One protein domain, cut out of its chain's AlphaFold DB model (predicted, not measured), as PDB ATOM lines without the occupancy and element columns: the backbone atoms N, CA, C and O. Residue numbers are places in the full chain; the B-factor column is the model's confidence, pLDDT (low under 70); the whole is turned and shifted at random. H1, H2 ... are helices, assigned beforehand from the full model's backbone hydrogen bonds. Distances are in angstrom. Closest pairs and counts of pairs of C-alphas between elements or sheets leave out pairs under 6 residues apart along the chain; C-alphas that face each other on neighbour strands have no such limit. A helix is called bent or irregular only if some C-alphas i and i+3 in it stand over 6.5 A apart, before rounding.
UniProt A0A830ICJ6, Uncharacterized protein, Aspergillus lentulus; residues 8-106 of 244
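What this domain is: This is residues 8 to 106 of the 244 residues of an uncharacterized protein of Aspergillus lentulus (UniProt A0A830ICJ6). What does the model look like at first sight? Two long helices, H1 and H4, overlap side by side over part of their lengths and run the same way, and between them along the chain H3 folds back beside the overlap, with short H2 at the corner between H1 and H3. Residues 8 to 21 of H1 stick out at one end and residues 90 to 106 of H4 at the other, which draws a small three-helix body out into a long rod. What is it made of, and how large is it? The printed part has 99 residues with four named helices, in the order H1, H2, H3, H4, and no named strand; its class is all helix. It is extended, with a radius of gyration of the C-alphas of 19.8 A and spans of 79 by 23 by 16 A.

Where its parts are: Where does the first helix run? H1 holds residues 8 to 43 and is 52.2 A long from first to last C-alpha, from C-alpha 8 at (-32.216, 77.473, 47.405) to C-alpha 43 at (6.639, 65.877, 14.515). What comes next along the printed part? H2 holds residues 45 to 49; it is irregular, but only just, with C-alphas 45 and 48 at 6.9 A. H3 holds residues 51 to 65 and is 22.0 A long, beginning at C-alpha 51 at (11.390, 69.223, 30.150). Which helix closes the printed part? H4 holds residues 71 to 106 and is 52.5 A long, ending at C-alpha 106 at (24.021, 73.461, -8.517).

How they stand to each other: Which helix is the hub, and how does it meet the other long helix? H1 is the hub and touches H2, H3 and H4. Residues 26 to 43 of H1 touch residues 71 to 85 of H4, with the closest C-alphas, those of Leu 33 and Glu 78, 6.4 A apart. The two run the same way at a shallow tilt of 22 degrees. How does H3 stand to these two? H1 touches H3 with residues 30 to 37 alone, the closest C-alphas being those of Ser 30 and Leu 60 at 7.2 A, and they run opposite ways at a steep tilt of 39 degrees. H3 and H4 are close but not clearly touching, with the C-alphas of Ile 56 and Phe 77 closest at 6.6 A; they run opposite ways at a steep tilt of 38 degrees. H1, H3 and H4 form an up and down bundle, each helix running against the one before it. Where is H2? H2 and H1 only just touch, with 3 pairs of C-alphas within 8 A, and only at the corner; Lys 41 and Ala 47 have the closest C-alphas, at 5.3 A. H2 and H3 also only just touch, with 3 pairs, and only at the corner, the C-alphas of Ala 47 and Ile 53 being closest at 6.3 A; H2 and H4 are apart. What do the backbone N and O atoms show? In H1 and H4 every O i to N i+4 pair is within hydrogen-bond range. In H3 10 of 11 are, and in H2 0 of 1, beside 1 of 2 O i to N i+3 pairs.

The domain as a whole: How far does it reach? The two C-alphas farthest apart, those of Ser 8 and Ser 106, are 79.4 A apart. Without the stretches that stand free, the body has 68 residues and spans 33 by 18 by 17 A. Is the printed part unbroken? It has no cut, and the links H1 to H2, H2 to H3 and H3 to H4 are tight. Where is confidence low? The mean pLDDT of the printed part is 80.3; 12 residues are under 70, namely 23, 25 to 26, 66 to 68, 99 and 102 to 106.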
ATOM      1  N   SER A   8     -33.400  78.283  47.090       73.75
ATOM      2  CA  SER A   8     -32.216  77.473  47.405       73.75
ATOM      3  C   SER A   8     -32.076  76.251  46.486       73.75
ATOM      4  O   SER A   8     -30.975  75.942  46.026       73.75
ATOM      5  N   GLN A   9     -33.187  75.586  46.157       76.62
ATOM      6  CA  GLN A   9     -33.201  74.462  45.218       76.62
ATOM      7  C   GLN A   9     -32.868  74.903  43.789       76.62
ATOM      8  O   GLN A   9     -32.062  74.243  43.130       76.62
ATOM      9  N   THR A  10     -33.403  76.041  43.339       82.12
ATOM     10  CA  THR A  10     -33.105  76.593  42.011       82.12
ATOM     11  C   THR A  10     -31.631  76.966  41.883       82.12
ATOM     12  O   THR A  10     -30.981  76.537  40.932       82.12
ATOM     13  N   ILE A  11     -31.056  77.668  42.868       79.69
ATOM     14  CA  ILE A  11     -29.622  78.012  42.869       79.69
ATOM     15  C   ILE A  11     -28.768  76.742  42.835       79.69
ATOM     16  O   ILE A  11     -27.857  76.651  42.017       79.69
ATOM     17  N   ARG A  12     -29.107  75.731  43.645       78.44
ATOM     18  CA  ARG A  12     -28.387  74.451  43.666       78.44
ATOM     19  C   ARG A  12     -28.433  73.744  42.308       78.44
ATOM     20  O   ARG A  12     -27.395  73.274  41.841       78.44
ATOM     21  N   SER A  13     -29.597  73.699  41.655       80.62
ATOM     22  CA  SER A  13     -29.727  73.124  40.309       80.62
ATOM     23  C   SER A  13     -28.922  73.891  39.260       80.62
ATOM     24  O   SER A  13     -28.280  73.268  38.417       80.62
ATOM     25  N   LEU A  14     -28.867  75.222  39.364       81.19
ATOM     26  CA  LEU A  14     -28.126  76.073  38.441       81.19
ATOM     27  C   LEU A  14     -26.613  75.884  38.606       81.19
ATOM     28  O   LEU A  14     -25.902  75.727  37.617       81.19
ATOM     29  N   THR A  15     -26.121  75.796  39.848       83.56
ATOM     30  CA  THR A  15     -24.715  75.462  40.124       83.56
ATOM     31  C   THR A  15     -24.340  74.073  39.623       83.56
ATOM     32  O   THR A  15     -23.290  73.925  39.012       83.56
ATOM     33  N   LEU A  16     -25.187  73.059  39.821       78.62
ATOM     34  CA  LEU A  16     -24.908  71.703  39.335       78.62
ATOM     35  C   LEU A  16     -24.909  71.633  37.805       78.62
ATOM     36  O   LEU A  16     -24.040  70.987  37.227       78.62
ATOM     37  N   SER A  17     -25.840  72.334  37.152       80.25
ATOM     38  CA  SER A  17     -25.865  72.454  35.694       80.25
ATOM     39  C   SER A  17     -24.605  73.141  35.176       80.25
ATOM     40  O   SER A  17     -24.004  72.655  34.222       80.25
ATOM     41  N   LYS A  18     -24.160  74.224  35.829       78.94
ATOM     42  CA  LYS A  18     -22.948  74.932  35.412       78.94
ATOM     43  C   LYS A  18     -21.686  74.104  35.636       78.94
ATOM     44  O   LYS A  18     -20.804  74.113  34.791       78.94
ATOM     45  N   ILE A  19     -21.614  73.351  36.733       75.56
ATOM     46  CA  ILE A  19     -20.515  72.409  36.990       75.56
ATOM     47  C   ILE A  19     -20.469  71.326  35.907       75.56
ATOM     48  O   ILE A  19     -19.386  70.981  35.448       75.56
ATOM     49  N   ARG A  20     -21.625  70.813  35.469       72.19
ATOM     50  CA  ARG A  20     -21.702  69.802  34.408       72.19
ATOM     51  C   ARG A  20     -21.260  70.348  33.050       72.19
ATOM     52  O   ARG A  20     -20.457  69.708  32.387       72.19
ATOM     53  N   GLU A  21     -21.724  71.541  32.687       75.31
ATOM     54  CA  GLU A  21     -21.314  72.238  31.460       75.31
ATOM     55  C   GLU A  21     -19.797  72.497  31.445       75.31
ATOM     56  O   GLU A  21     -19.127  72.206  30.460       75.31
ATOM     57  N   LEU A  22     -19.236  72.969  32.565       70.50
ATOM     58  CA  LEU A  22     -17.792  73.191  32.708       70.50
ATOM     59  C   LEU A  22     -16.980  71.883  32.685       70.50
ATOM     60  O   LEU A  22     -15.837  71.879  32.236       70.50
ATOM     61  N   ALA A  23     -17.548  70.776  33.166       65.50
ATOM     62  CA  ALA A  23     -16.907  69.465  33.096       65.50
ATOM     63  C   ALA A  23     -16.883  68.919  31.660       65.50
ATOM     64  O   ALA A  23     -15.874  68.359  31.237       65.50
ATOM     65  N   GLU A  24     -17.959  69.112  30.895       70.56
ATOM     66  CA  GLU A  24     -18.029  68.716  29.484       70.56
ATOM     67  C   GLU A  24     -17.032  69.518  28.631       70.56
ATOM     68  O   GLU A  24     -16.275  68.928  27.860       70.56
ATOM     69  N   THR A  25     -16.938  70.840  28.817       68.25
ATOM     70  CA  THR A  25     -15.962  71.670  28.086       68.25
ATOM     71  C   THR A  25     -14.513  71.330  28.444       68.25
ATOM     72  O   THR A  25     -13.671  71.226  27.550       68.25
ATOM     73  N   ALA A  26     -14.217  71.083  29.723       65.56
ATOM     74  CA  ALA A  26     -12.889  70.653  30.164       65.56
ATOM     75  C   ALA A  26     -12.496  69.281  29.586       65.56
ATOM     76  O   ALA A  26     -11.339  69.073  29.212       65.56
ATOM     77  N   GLN A  27     -13.454  68.357  29.460       70.19
ATOM     78  CA  GLN A  27     -13.223  67.044  28.861       70.19
ATOM     79  C   GLN A  27     -12.841  67.159  27.379       70.19
ATOM     80  O   GLN A  27     -11.893  66.510  26.937       70.19
ATOM     81  N   HIS A  28     -13.539  68.004  26.616       73.94
ATOM     82  CA  HIS A  28     -13.228  68.234  25.204       73.94
ATOM     83  C   HIS A  28     -11.829  68.831  25.004       73.94
ATOM     84  O   HIS A  28     -11.082  68.363  24.144       73.94
ATOM     85  N   LEU A  29     -11.446  69.805  25.834       74.00
ATOM     86  CA  LEU A  29     -10.132  70.442  25.743       74.00
ATOM     87  C   LEU A  29      -8.989  69.493  26.133       74.00
ATOM     88  O   LEU A  29      -7.950  69.461  25.480       74.00
ATOM     89  N   SER A  30      -9.191  68.666  27.163       78.19
ATOM     90  CA  SER A  30      -8.212  67.656  27.583       78.19
ATOM     91  C   SER A  30      -7.919  66.639  26.475       78.19
ATOM     92  O   SER A  30      -6.761  66.265  26.257       78.19
ATOM     93  N   VAL A  31      -8.950  66.218  25.736       81.50
ATOM     94  CA  VAL A  31      -8.793  65.325  24.579       81.50
ATOM     95  C   VAL A  31      -8.026  66.026  23.458       81.50
ATOM     96  O   VAL A  31      -7.073  65.450  22.936       81.50
ATOM     97  N   ALA A  32      -8.376  67.274  23.134       83.94
ATOM     98  CA  ALA A  32      -7.678  68.060  22.114       83.94
ATOM     99  C   ALA A  32      -6.184  68.247  22.441       83.94
ATOM    100  O   ALA A  32      -5.330  67.970  21.601       83.94
ATOM    101  N   LEU A  33      -5.857  68.607  23.685       87.00
ATOM    102  CA  LEU A  33      -4.481  68.742  24.172       87.00
ATOM    103  C   LEU A  33      -3.701  67.429  24.142       87.00
ATOM    104  O   LEU A  33      -2.511  67.426  23.838       87.00
ATOM    105  N   THR A  34      -4.361  66.306  24.431       86.69
ATOM    106  CA  THR A  34      -3.733  64.983  24.330       86.69
ATOM    107  C   THR A  34      -3.352  64.674  22.879       86.69
ATOM    108  O   THR A  34      -2.247  64.194  22.627       86.69
ATOM    109  N   CYS A  35      -4.235  64.978  21.922       86.38
ATOM    110  CA  CYS A  35      -3.947  64.830  20.495       86.38
ATOM    111  C   CYS A  35      -2.817  65.765  20.045       86.38
ATOM    112  O   CYS A  35      -1.914  65.329  19.332       86.38
ATOM    113  N   LEU A  36      -2.834  67.021  20.498       89.06
ATOM    114  CA  LEU A  36      -1.801  68.005  20.187       89.06
ATOM    115  C   LEU A  36      -0.432  67.557  20.712       89.06
ATOM    116  O   LEU A  36       0.536  67.555  19.963       89.06
ATOM    117  N   LEU A  37      -0.366  67.097  21.964       89.69
ATOM    118  CA  LEU A  37       0.852  66.566  22.575       89.69
ATOM    119  C   LEU A  37       1.397  65.355  21.806       89.69
ATOM    120  O   LEU A  37       2.607  65.260  21.593       89.69
ATOM    121  N   ALA A  38       0.521  64.434  21.394       88.56
ATOM    122  CA  ALA A  38       0.913  63.286  20.581       88.56
ATOM    123  C   ALA A  38       1.521  63.739  19.244       88.56
ATOM    124  O   ALA A  38       2.625  63.312  18.904       88.56
ATOM    125  N   GLY A  39       0.866  64.678  18.555       86.19
ATOM    126  CA  GLY A  39       1.381  65.278  17.323       86.19
ATOM    127  C   GLY A  39       2.715  66.002  17.523       86.19
ATOM    128  O   GLY A  39       3.630  65.840  16.721       86.19
ATOM    129  N   THR A  40       2.892  66.736  18.626       88.88
ATOM    130  CA  THR A  40       4.174  67.375  18.953       88.88
ATOM    131  C   THR A  40       5.284  66.344  19.139       88.88
ATOM    132  O   THR A  40       6.388  66.555  18.650       88.88
ATOM    133  N   LYS A  41       5.026  65.213  19.804       87.62
ATOM    134  CA  LYS A  41       6.040  64.161  19.993       87.62
ATOM    135  C   LYS A  41       6.431  63.454  18.699       87.62
ATOM    136  O   LYS A  41       7.581  63.042  18.571       87.62
ATOM    137  N   GLU A  42       5.490  63.307  17.776       88.69
ATOM    138  CA  GLU A  42       5.731  62.700  16.468       88.69
ATOM    139  C   GLU A  42       6.515  63.641  15.545       88.69
ATOM    140  O   GLU A  42       7.508  63.238  14.942       88.69
ATOM    141  N   LEU A  43       6.100  64.908  15.470       84.38
ATOM    142  CA  LEU A  43       6.639  65.877  14.515       84.38
ATOM    143  C   LEU A  43       7.911  66.576  14.999       84.38
ATOM    144  O   LEU A  43       8.680  67.053  14.172       84.38
ATOM    145  N   TYR A  44       8.153  66.654  16.311       84.00
ATOM    146  CA  TYR A  44       9.331  67.308  16.884       84.00
ATOM    147  C   TYR A  44      10.257  66.285  17.572       84.00
ATOM    148  O   TYR A  44      10.028  65.915  18.726       84.00
ATOM    149  N   PRO A  45      11.384  65.884  16.943       78.75
ATOM    150  CA  PRO A  45      12.310  64.890  17.507       78.75
ATOM    151  C   PRO A  45      12.919  65.285  18.864       78.75
ATOM    152  O   PRO A  45      13.309  64.428  19.661       78.75
ATOM    153  N   GLY A  46      12.999  66.591  19.149       81.75
ATOM    154  CA  GLY A  46      13.480  67.124  20.426       81.75
ATOM    155  C   GLY A  46      12.480  66.994  21.579       81.75
ATOM    156  O   GLY A  46      12.870  67.206  22.726       81.75
ATOM    157  N   ALA A  47      11.229  66.603  21.310       80.12
ATOM    158  CA  ALA A  47      10.156  66.556  22.302       80.12
ATOM    159  C   ALA A  47      10.470  65.637  23.487       80.12
ATOM    160  O   ALA A  47      10.104  65.932  24.620       80.12
ATOM    161  N   SER A  48      11.192  64.542  23.236       79.00
ATOM    162  CA  SER A  48      11.592  63.567  24.258       79.00
ATOM    163  C   SER A  48      12.604  64.107  25.275       79.00
ATOM    164  O   SER A  48      12.680  63.601  26.391       79.00
ATOM    165  N   LYS A  49      13.383  65.130  24.904       84.75
ATOM    166  CA  LYS A  49      14.381  65.778  25.772       84.75
ATOM    167  C   LYS A  49      13.855  67.068  26.400       84.75
ATOM    168  O   LYS A  49      14.540  67.686  27.212       84.75
ATOM    169  N   ASP A  50      12.659  67.487  26.007       87.56
ATOM    170  CA  ASP A  50      12.066  68.740  26.423       87.56
ATOM    171  C   ASP A  50      11.349  68.579  27.767       87.56
ATOM    172  O   ASP A  50      10.332  67.888  27.905       87.56
ATOM    173  N   VAL A  51      11.905  69.242  28.779       90.06
ATOM    174  CA  VAL A  51      11.390  69.223  30.150       90.06
ATOM    175  C   VAL A  51       9.972  69.799  30.213       90.06
ATOM    176  O   VAL A  51       9.138  69.298  30.964       90.06
ATOM    177  N   THR A  52       9.659  70.807  29.396       88.81
ATOM    178  CA  THR A  52       8.340  71.448  29.376       88.81
ATOM    179  C   THR A  52       7.283  70.510  28.800       88.81
ATOM    180  O   THR A  52       6.213  70.371  29.387       88.81
ATOM    181  N   ILE A  53       7.596  69.797  27.714       90.00
ATOM    182  CA  ILE A  53       6.689  68.803  27.114       90.00
ATOM    183  C   ILE A  53       6.451  67.638  28.085       90.00
ATOM    184  O   ILE A  53       5.312  67.213  28.275       90.00
ATOM    185  N   SER A  54       7.506  67.182  28.767       89.62
ATOM    186  CA  SER A  54       7.413  66.135  29.794       89.62
ATOM    187  C   SER A  54       6.546  66.562  30.987       89.62
ATOM    188  O   SER A  54       5.782  65.767  31.536       89.62
ATOM    189  N   HIS A  55       6.631  67.831  31.396       90.25
ATOM    190  CA  HIS A  55       5.753  68.377  32.427       90.25
ATOM    191  C   HIS A  55       4.295  68.413  31.967       90.25
ATOM    192  O   HIS A  55       3.436  67.949  32.714       90.25
ATOM    193  N   ILE A  56       4.014  68.923  30.762       89.50
ATOM    194  CA  ILE A  56       2.655  68.994  30.199       89.50
ATOM    195  C   ILE A  56       2.024  67.600  30.134       89.50
ATOM    196  O   ILE A  56       0.891  67.425  30.572       89.50
ATOM    197  N   GLU A  57       2.771  66.596  29.675       90.12
ATOM    198  CA  GLU A  57       2.325  65.200  29.670       90.12
ATOM    199  C   GLU A  57       1.924  64.718  31.065       90.12
ATOM    200  O   GLU A  57       0.819  64.215  31.260       90.12
ATOM    201  N   ARG A  58       2.791  64.932  32.061       88.06
ATOM    202  CA  ARG A  58       2.529  64.480  33.430       88.06
ATOM    203  C   ARG A  58       1.316  65.176  34.045       88.06
ATOM    204  O   ARG A  58       0.551  64.542  34.767       88.06
ATOM    205  N   TRP A  59       1.125  66.460  33.750       87.19
ATOM    206  CA  TRP A  59      -0.056  67.210  34.168       87.19
ATOM    207  C   TRP A  59      -1.326  66.687  33.485       87.19
ATOM    208  O   TRP A  59      -2.331  66.463  34.157       87.19
ATOM    209  N   LEU A  60      -1.290  66.419  32.180       85.50
ATOM    210  CA  LEU A  60      -2.430  65.841  31.461       85.50
ATOM    211  C   LEU A  60      -2.787  64.440  31.978       85.50
ATOM    212  O   LEU A  60      -3.968  64.142  32.144       85.50
ATOM    213  N   ASP A  61      -1.798  63.616  32.323       84.62
ATOM    214  CA  ASP A  61      -2.036  62.317  32.957       84.62
ATOM    215  C   ASP A  61      -2.657  62.453  34.350       84.62
ATOM    216  O   ASP A  61      -3.570  61.704  34.693       84.62
ATOM    217  N   GLN A  62      -2.232  63.437  35.146       81.88
ATOM    218  CA  GLN A  62      -2.850  63.726  36.444       81.88
ATOM    219  C   GLN A  62      -4.299  64.208  36.302       81.88
ATOM    220  O   GLN A  62      -5.155  63.800  37.089       81.88
ATOM    221  N   ALA A  63      -4.594  65.011  35.277       78.94
ATOM    222  CA  ALA A  63      -5.942  65.507  35.007       78.94
ATOM    223  C   ALA A  63      -6.949  64.388  34.691       78.94
ATOM    224  O   ALA A  63      -8.137  64.538  34.970       78.94
ATOM    225  N   ARG A  64      -6.486  63.240  34.173       74.38
ATOM    226  CA  ARG A  64      -7.336  62.062  33.913       74.38
ATOM    227  C   ARG A  64      -7.899  61.440  35.189       74.38
ATOM    228  O   ARG A  64      -8.982  60.866  35.154       74.38
ATOM    229  N   TYR A  65      -7.171  61.547  36.300       75.69
ATOM    230  CA  TYR A  65      -7.550  60.953  37.584       75.69
ATOM    231  C   TYR A  65      -8.132  61.976  38.577       75.69
ATOM    232  O   TYR A  65      -8.623  61.580  39.635       75.69
ATOM    233  N   GLY A  66      -8.129  63.276  38.250       67.44
ATOM    234  CA  GLY A  66      -8.750  64.317  39.071       67.44
ATOM    235  C   GLY A  66      -8.796  65.699  38.408       67.44
ATOM    236  O   GLY A  66      -7.895  66.090  37.675       67.44
ATOM    237  N   SER A  67      -9.829  66.491  38.713       64.56
ATOM    238  CA  SER A  67     -10.050  67.834  38.151       64.56
ATOM    239  C   SER A  67      -9.206  68.930  38.829       64.56
ATOM    240  O   SER A  67      -9.729  69.976  39.216       64.56
ATOM    241  N   SER A  68      -7.911  68.692  39.048       66.38
ATOM    242  CA  SER A  68      -7.034  69.634  39.762       66.38
ATOM    243  C   SER A  68      -6.409  70.708  38.868       66.38
ATOM    244  O   SER A  68      -5.700  71.572  39.380       66.38
ATOM    245  N   ILE A  69      -6.635  70.661  37.550       74.88
ATOM    246  CA  ILE A  69      -6.013  71.585  36.594       74.88
ATOM    247  C   ILE A  69      -7.011  72.670  36.177       74.88
ATOM    248  O   ILE A  69      -8.042  72.352  35.583       74.88
ATOM    249  N   PRO A  70      -6.722  73.953  36.459       81.00
ATOM    250  CA  PRO A  70      -7.540  75.062  35.990       81.00
ATOM    251  C   PRO A  70      -7.519  75.180  34.463       81.00
ATOM    252  O   PRO A  70      -6.464  75.047  33.847       81.00
ATOM    253  N   TRP A  71      -8.657  75.555  33.874       77.50
ATOM    254  CA  TRP A  71      -8.809  75.836  32.438       77.50
ATOM    255  C   TRP A  71      -7.694  76.728  31.866       77.50
ATOM    256  O   TRP A  71      -7.084  76.399  30.857       77.50
ATOM    257  N   LYS A  72      -7.341  77.802  32.578       81.12
ATOM    258  CA  LYS A  72      -6.296  78.746  32.158       81.12
ATOM    259  C   LYS A  72      -4.904  78.106  32.014       81.12
ATOM    260  O   LYS A  72      -4.091  78.569  31.225       81.12
ATOM    261  N   MET A  73      -4.608  77.055  32.786       83.62
ATOM    262  CA  MET A  73      -3.362  76.296  32.610       83.62
ATOM    263  C   MET A  73      -3.412  75.423  31.357       83.62
ATOM    264  O   MET A  73      -2.389  75.256  30.704       83.62
ATOM    265  N   MET A  74      -4.586  74.890  31.013       82.88
ATOM    266  CA  MET A  74      -4.765  74.091  29.804       82.88
ATOM    267  C   MET A  74      -4.598  74.941  28.536       82.88
ATOM    268  O   MET A  74      -3.878  74.520  27.638       82.88
ATOM    269  N   GLU A  75      -5.157  76.156  28.503       85.12
ATOM    270  CA  GLU A  75      -4.900  77.131  27.424       85.12
ATOM    271  C   GLU A  75      -3.398  77.438  27.289       85.12
ATOM    272  O   GLU A  75      -2.844  77.389  26.196       85.12
ATOM    273  N   GLY A  76      -2.695  77.660  28.407       87.94
ATOM    274  CA  GLY A  76      -1.249  77.901  28.376       87.94
ATOM    275  C   GLY A  76      -0.431  76.704  27.870       87.94
ATOM    276  O   GLY A  76       0.609  76.883  27.232       87.94
ATOM    277  N   PHE A  77      -0.885  75.470  28.121       90.50
ATOM    278  CA  PHE A  77      -0.266  74.271  27.547       90.50
ATOM    279  C   PHE A  77      -0.474  74.202  26.035       90.50
ATOM    280  O   PHE A  77       0.464  73.859  25.317       90.50
ATOM    281  N   GLU A  78      -1.666  74.558  25.556       89.38
ATOM    282  CA  GLU A  78      -1.990  74.617  24.131       89.38
ATOM    283  C   GLU A  78      -1.097  75.629  23.412       89.38
ATOM    284  O   GLU A  78      -0.380  75.260  22.481       89.38
ATOM    285  N   GLU A  79      -1.039  76.866  23.912       91.62
ATOM    286  CA  GLU A  79      -0.175  77.926  23.376       91.62
ATOM    287  C   GLU A  79       1.296  77.496  23.334       91.62
ATOM    288  O   GLU A  79       1.993  77.715  22.342       91.62
ATOM    289  N   THR A  80       1.773  76.829  24.390       91.56
ATOM    290  CA  THR A  80       3.158  76.343  24.461       91.56
ATOM    291  C   THR A  80       3.438  75.277  23.401       91.56
ATOM    292  O   THR A  80       4.477  75.326  22.739       91.56
ATOM    293  N   LEU A  81       2.541  74.300  23.233       89.94
ATOM    294  CA  LEU A  81       2.701  73.220  22.255       89.94
ATOM    295  C   LEU A  81       2.616  73.742  20.814       89.94
ATOM    296  O   LEU A  81       3.430  73.342  19.979       89.94
ATOM    297  N   ILE A  82       1.696  74.671  20.536       90.56
ATOM    298  CA  ILE A  82       1.586  75.346  19.235       90.56
ATOM    299  C   ILE A  82       2.860  76.142  18.949       90.56
ATOM    300  O   ILE A  82       3.483  75.932  17.914       90.56
ATOM    301  N   SER A  83       3.329  76.962  19.894       90.38
ATOM    302  CA  SER A  83       4.555  77.752  19.726       90.38
ATOM    303  C   SER A  83       5.783  76.880  19.434       90.38
ATOM    304  O   SER A  83       6.615  77.227  18.592       90.38
ATOM    305  N   LYS A  84       5.893  75.710  20.080       87.81
ATOM    306  CA  LYS A  84       6.958  74.727  19.807       87.81
ATOM    307  C   LYS A  84       6.872  74.177  18.382       87.81
ATOM    308  O   LYS A  84       7.902  74.063  17.716       87.81
ATOM    309  N   LEU A  85       5.668  73.832  17.925       87.12
ATOM    310  CA  LEU A  85       5.431  73.348  16.565       87.12
ATOM    311  C   LEU A  85       5.708  74.436  15.523       87.12
ATOM    312  O   LEU A  85       6.389  74.152  14.540       87.12
ATOM    313  N   ASP A  86       5.287  75.675  15.765       88.00
ATOM    314  CA  ASP A  86       5.552  76.817  14.886       88.00
ATOM    315  C   ASP A  86       7.050  77.106  14.774       88.00
ATOM    316  O   ASP A  86       7.576  77.260  13.673       88.00
ATOM    317  N   ALA A  87       7.775  77.099  15.896       85.44
ATOM    318  CA  ALA A  87       9.227  77.249  15.895       85.44
ATOM    319  C   ALA A  87       9.912  76.114  15.115       85.44
ATOM    320  O   ALA A  87      10.873  76.350  14.374       85.44
ATOM    321  N   HIS A  88       9.420  74.877  15.246       84.62
ATOM    322  CA  HIS A  88       9.947  73.748  14.487       84.62
ATOM    323  C   HIS A  88       9.643  73.861  12.987       84.62
ATOM    324  O   HIS A  88      10.543  73.670  12.170       84.62
ATOM    325  N   SER A  89       8.419  74.249  12.629       84.19
ATOM    326  CA  SER A  89       7.991  74.526  11.256       84.19
ATOM    327  C   SER A  89       8.837  75.634  10.622       84.19
ATOM    328  O   SER A  89       9.350  75.484   9.510       84.19
ATOM    329  N   HIS A  90       9.113  76.707  11.366       81.06
ATOM    330  CA  HIS A  90       9.998  77.775  10.913       81.06
ATOM    331  C   HIS A  90      11.421  77.262  10.660       81.06
ATOM    332  O   HIS A  90      12.003  77.534   9.612       81.06
ATOM    333  N   LYS A  91      11.968  76.437  11.561       83.12
ATOM    334  CA  LYS A  91      13.280  75.807  11.360       83.12
ATOM    335  C   LYS A  91      13.319  74.934  10.099       83.12
ATOM    336  O   LYS A  91      14.305  74.989   9.367       83.12
ATOM    337  N   LEU A  92      12.275  74.145   9.845       79.06
ATOM    338  CA  LEU A  92      12.180  73.302   8.650       79.06
ATOM    339  C   LEU A  92      12.052  74.137   7.371       79.06
ATOM    340  O   LEU A  92      12.742  73.845   6.402       79.06
ATOM    341  N   SER A  93      11.251  75.205   7.377       76.75
ATOM    342  CA  SER A  93      11.137  76.108   6.218       76.75
ATOM    343  C   SER A  93      12.442  76.852   5.916       76.75
ATOM    344  O   SER A  93      12.785  77.051   4.753       76.75
ATOM    345  N   LEU A  94      13.218  77.209   6.944       80.50
ATOM    346  CA  LEU A  94      14.553  77.770   6.761       80.50
ATOM    347  C   LEU A  94      15.521  76.728   6.182       80.50
ATOM    348  O   LEU A  94      16.275  77.041   5.264       80.50
ATOM    349  N   ALA A  95      15.490  75.492   6.689       75.38
ATOM    350  CA  ALA A  95      16.300  74.398   6.158       75.38
ATOM    351  C   ALA A  95      15.954  74.084   4.691       75.38
ATOM    352  O   ALA A  95      16.867  73.904   3.890       75.38
ATOM    353  N   ASP A  96      14.667  74.093   4.326       74.19
ATOM    354  CA  ASP A  96      14.202  73.970   2.939       74.19
ATOM    355  C   ASP A  96      14.739  75.107   2.064       74.19
ATOM    356  O   ASP A  96      15.308  74.864   1.003       74.19
ATOM    357  N   LEU A  97      14.654  76.355   2.536       76.62
ATOM    358  CA  LEU A  97      15.207  77.503   1.821       76.62
ATOM    359  C   LEU A  97      16.716  77.351   1.595       76.62
ATOM    360  O   LEU A  97      17.185  77.584   0.482       76.62
ATOM    361  N   TYR A  98      17.477  76.930   2.608       70.44
ATOM    362  CA  TYR A  98      18.910  76.665   2.456       70.44
ATOM    363  C   TYR A  98      19.187  75.521   1.476       70.44
ATOM    364  O   TYR A  98      20.071  75.655   0.632       70.44
ATOM    365  N   ALA A  99      18.428  74.426   1.542       69.88
ATOM    366  CA  ALA A  99      18.563  73.303   0.618       69.88
ATOM    367  C   ALA A  99      18.273  73.727  -0.829       69.88
ATOM    368  O   ALA A  99      19.022  73.364  -1.736       69.88
ATOM    369  N   ARG A 100      17.241  74.548  -1.047       72.06
ATOM    370  CA  ARG A 100      16.909  75.124  -2.356       72.06
ATOM    371  C   ARG A 100      17.992  76.067  -2.850       72.06
ATOM    372  O   ARG A 100      18.417  75.916  -3.982       72.06
ATOM    373  N   LEU A 101      18.518  76.953  -2.003       71.94
ATOM    374  CA  LEU A 101      19.651  77.809  -2.370       71.94
ATOM    375  C   LEU A 101      20.875  76.984  -2.785       71.94
ATOM    376  O   LEU A 101      21.500  77.280  -3.799       71.94
ATOM    377  N   LEU A 102      21.225  75.939  -2.033       69.69
ATOM    378  CA  LEU A 102      22.341  75.053  -2.379       69.69
ATOM    379  C   LEU A 102      22.082  74.296  -3.688       69.69
ATOM    380  O   LEU A 102      22.972  74.189  -4.530       69.69
ATOM    381  N   THR A 103      20.855  73.814  -3.880       68.69
ATOM    382  CA  THR A 103      20.466  73.059  -5.072       68.69
ATOM    383  C   THR A 103      20.385  73.956  -6.307       68.69
ATOM    384  O   THR A 103      20.874  73.565  -7.360       68.69
ATOM    385  N   ASP A 104      19.863  75.174  -6.208       64.75
ATOM    386  CA  ASP A 104      19.762  76.115  -7.330       64.75
ATOM    387  C   ASP A 104      21.143  76.632  -7.758       64.75
ATOM    388  O   ASP A 104      21.422  76.726  -8.952       64.75
ATOM    389  N   ASN A 105      22.072  76.814  -6.812       58.41
ATOM    390  CA  ASN A 105      23.487  77.044  -7.134       58.41
ATOM    391  C   ASN A 105      24.125  75.864  -7.899       58.41
ATOM    392  O   ASN A 105      25.109  76.056  -8.612       58.41
ATOM    393  N   SER A 106      23.572  74.651  -7.778       52.56
ATOM    394  CA  SER A 106      24.021  73.461  -8.517       52.56
ATOM    395  C   SER A 106      23.238  73.189  -9.815       52.56
ATOM    396  O   SER A 106      23.792  72.590 -10.735       52.56
TER     397      SER A 106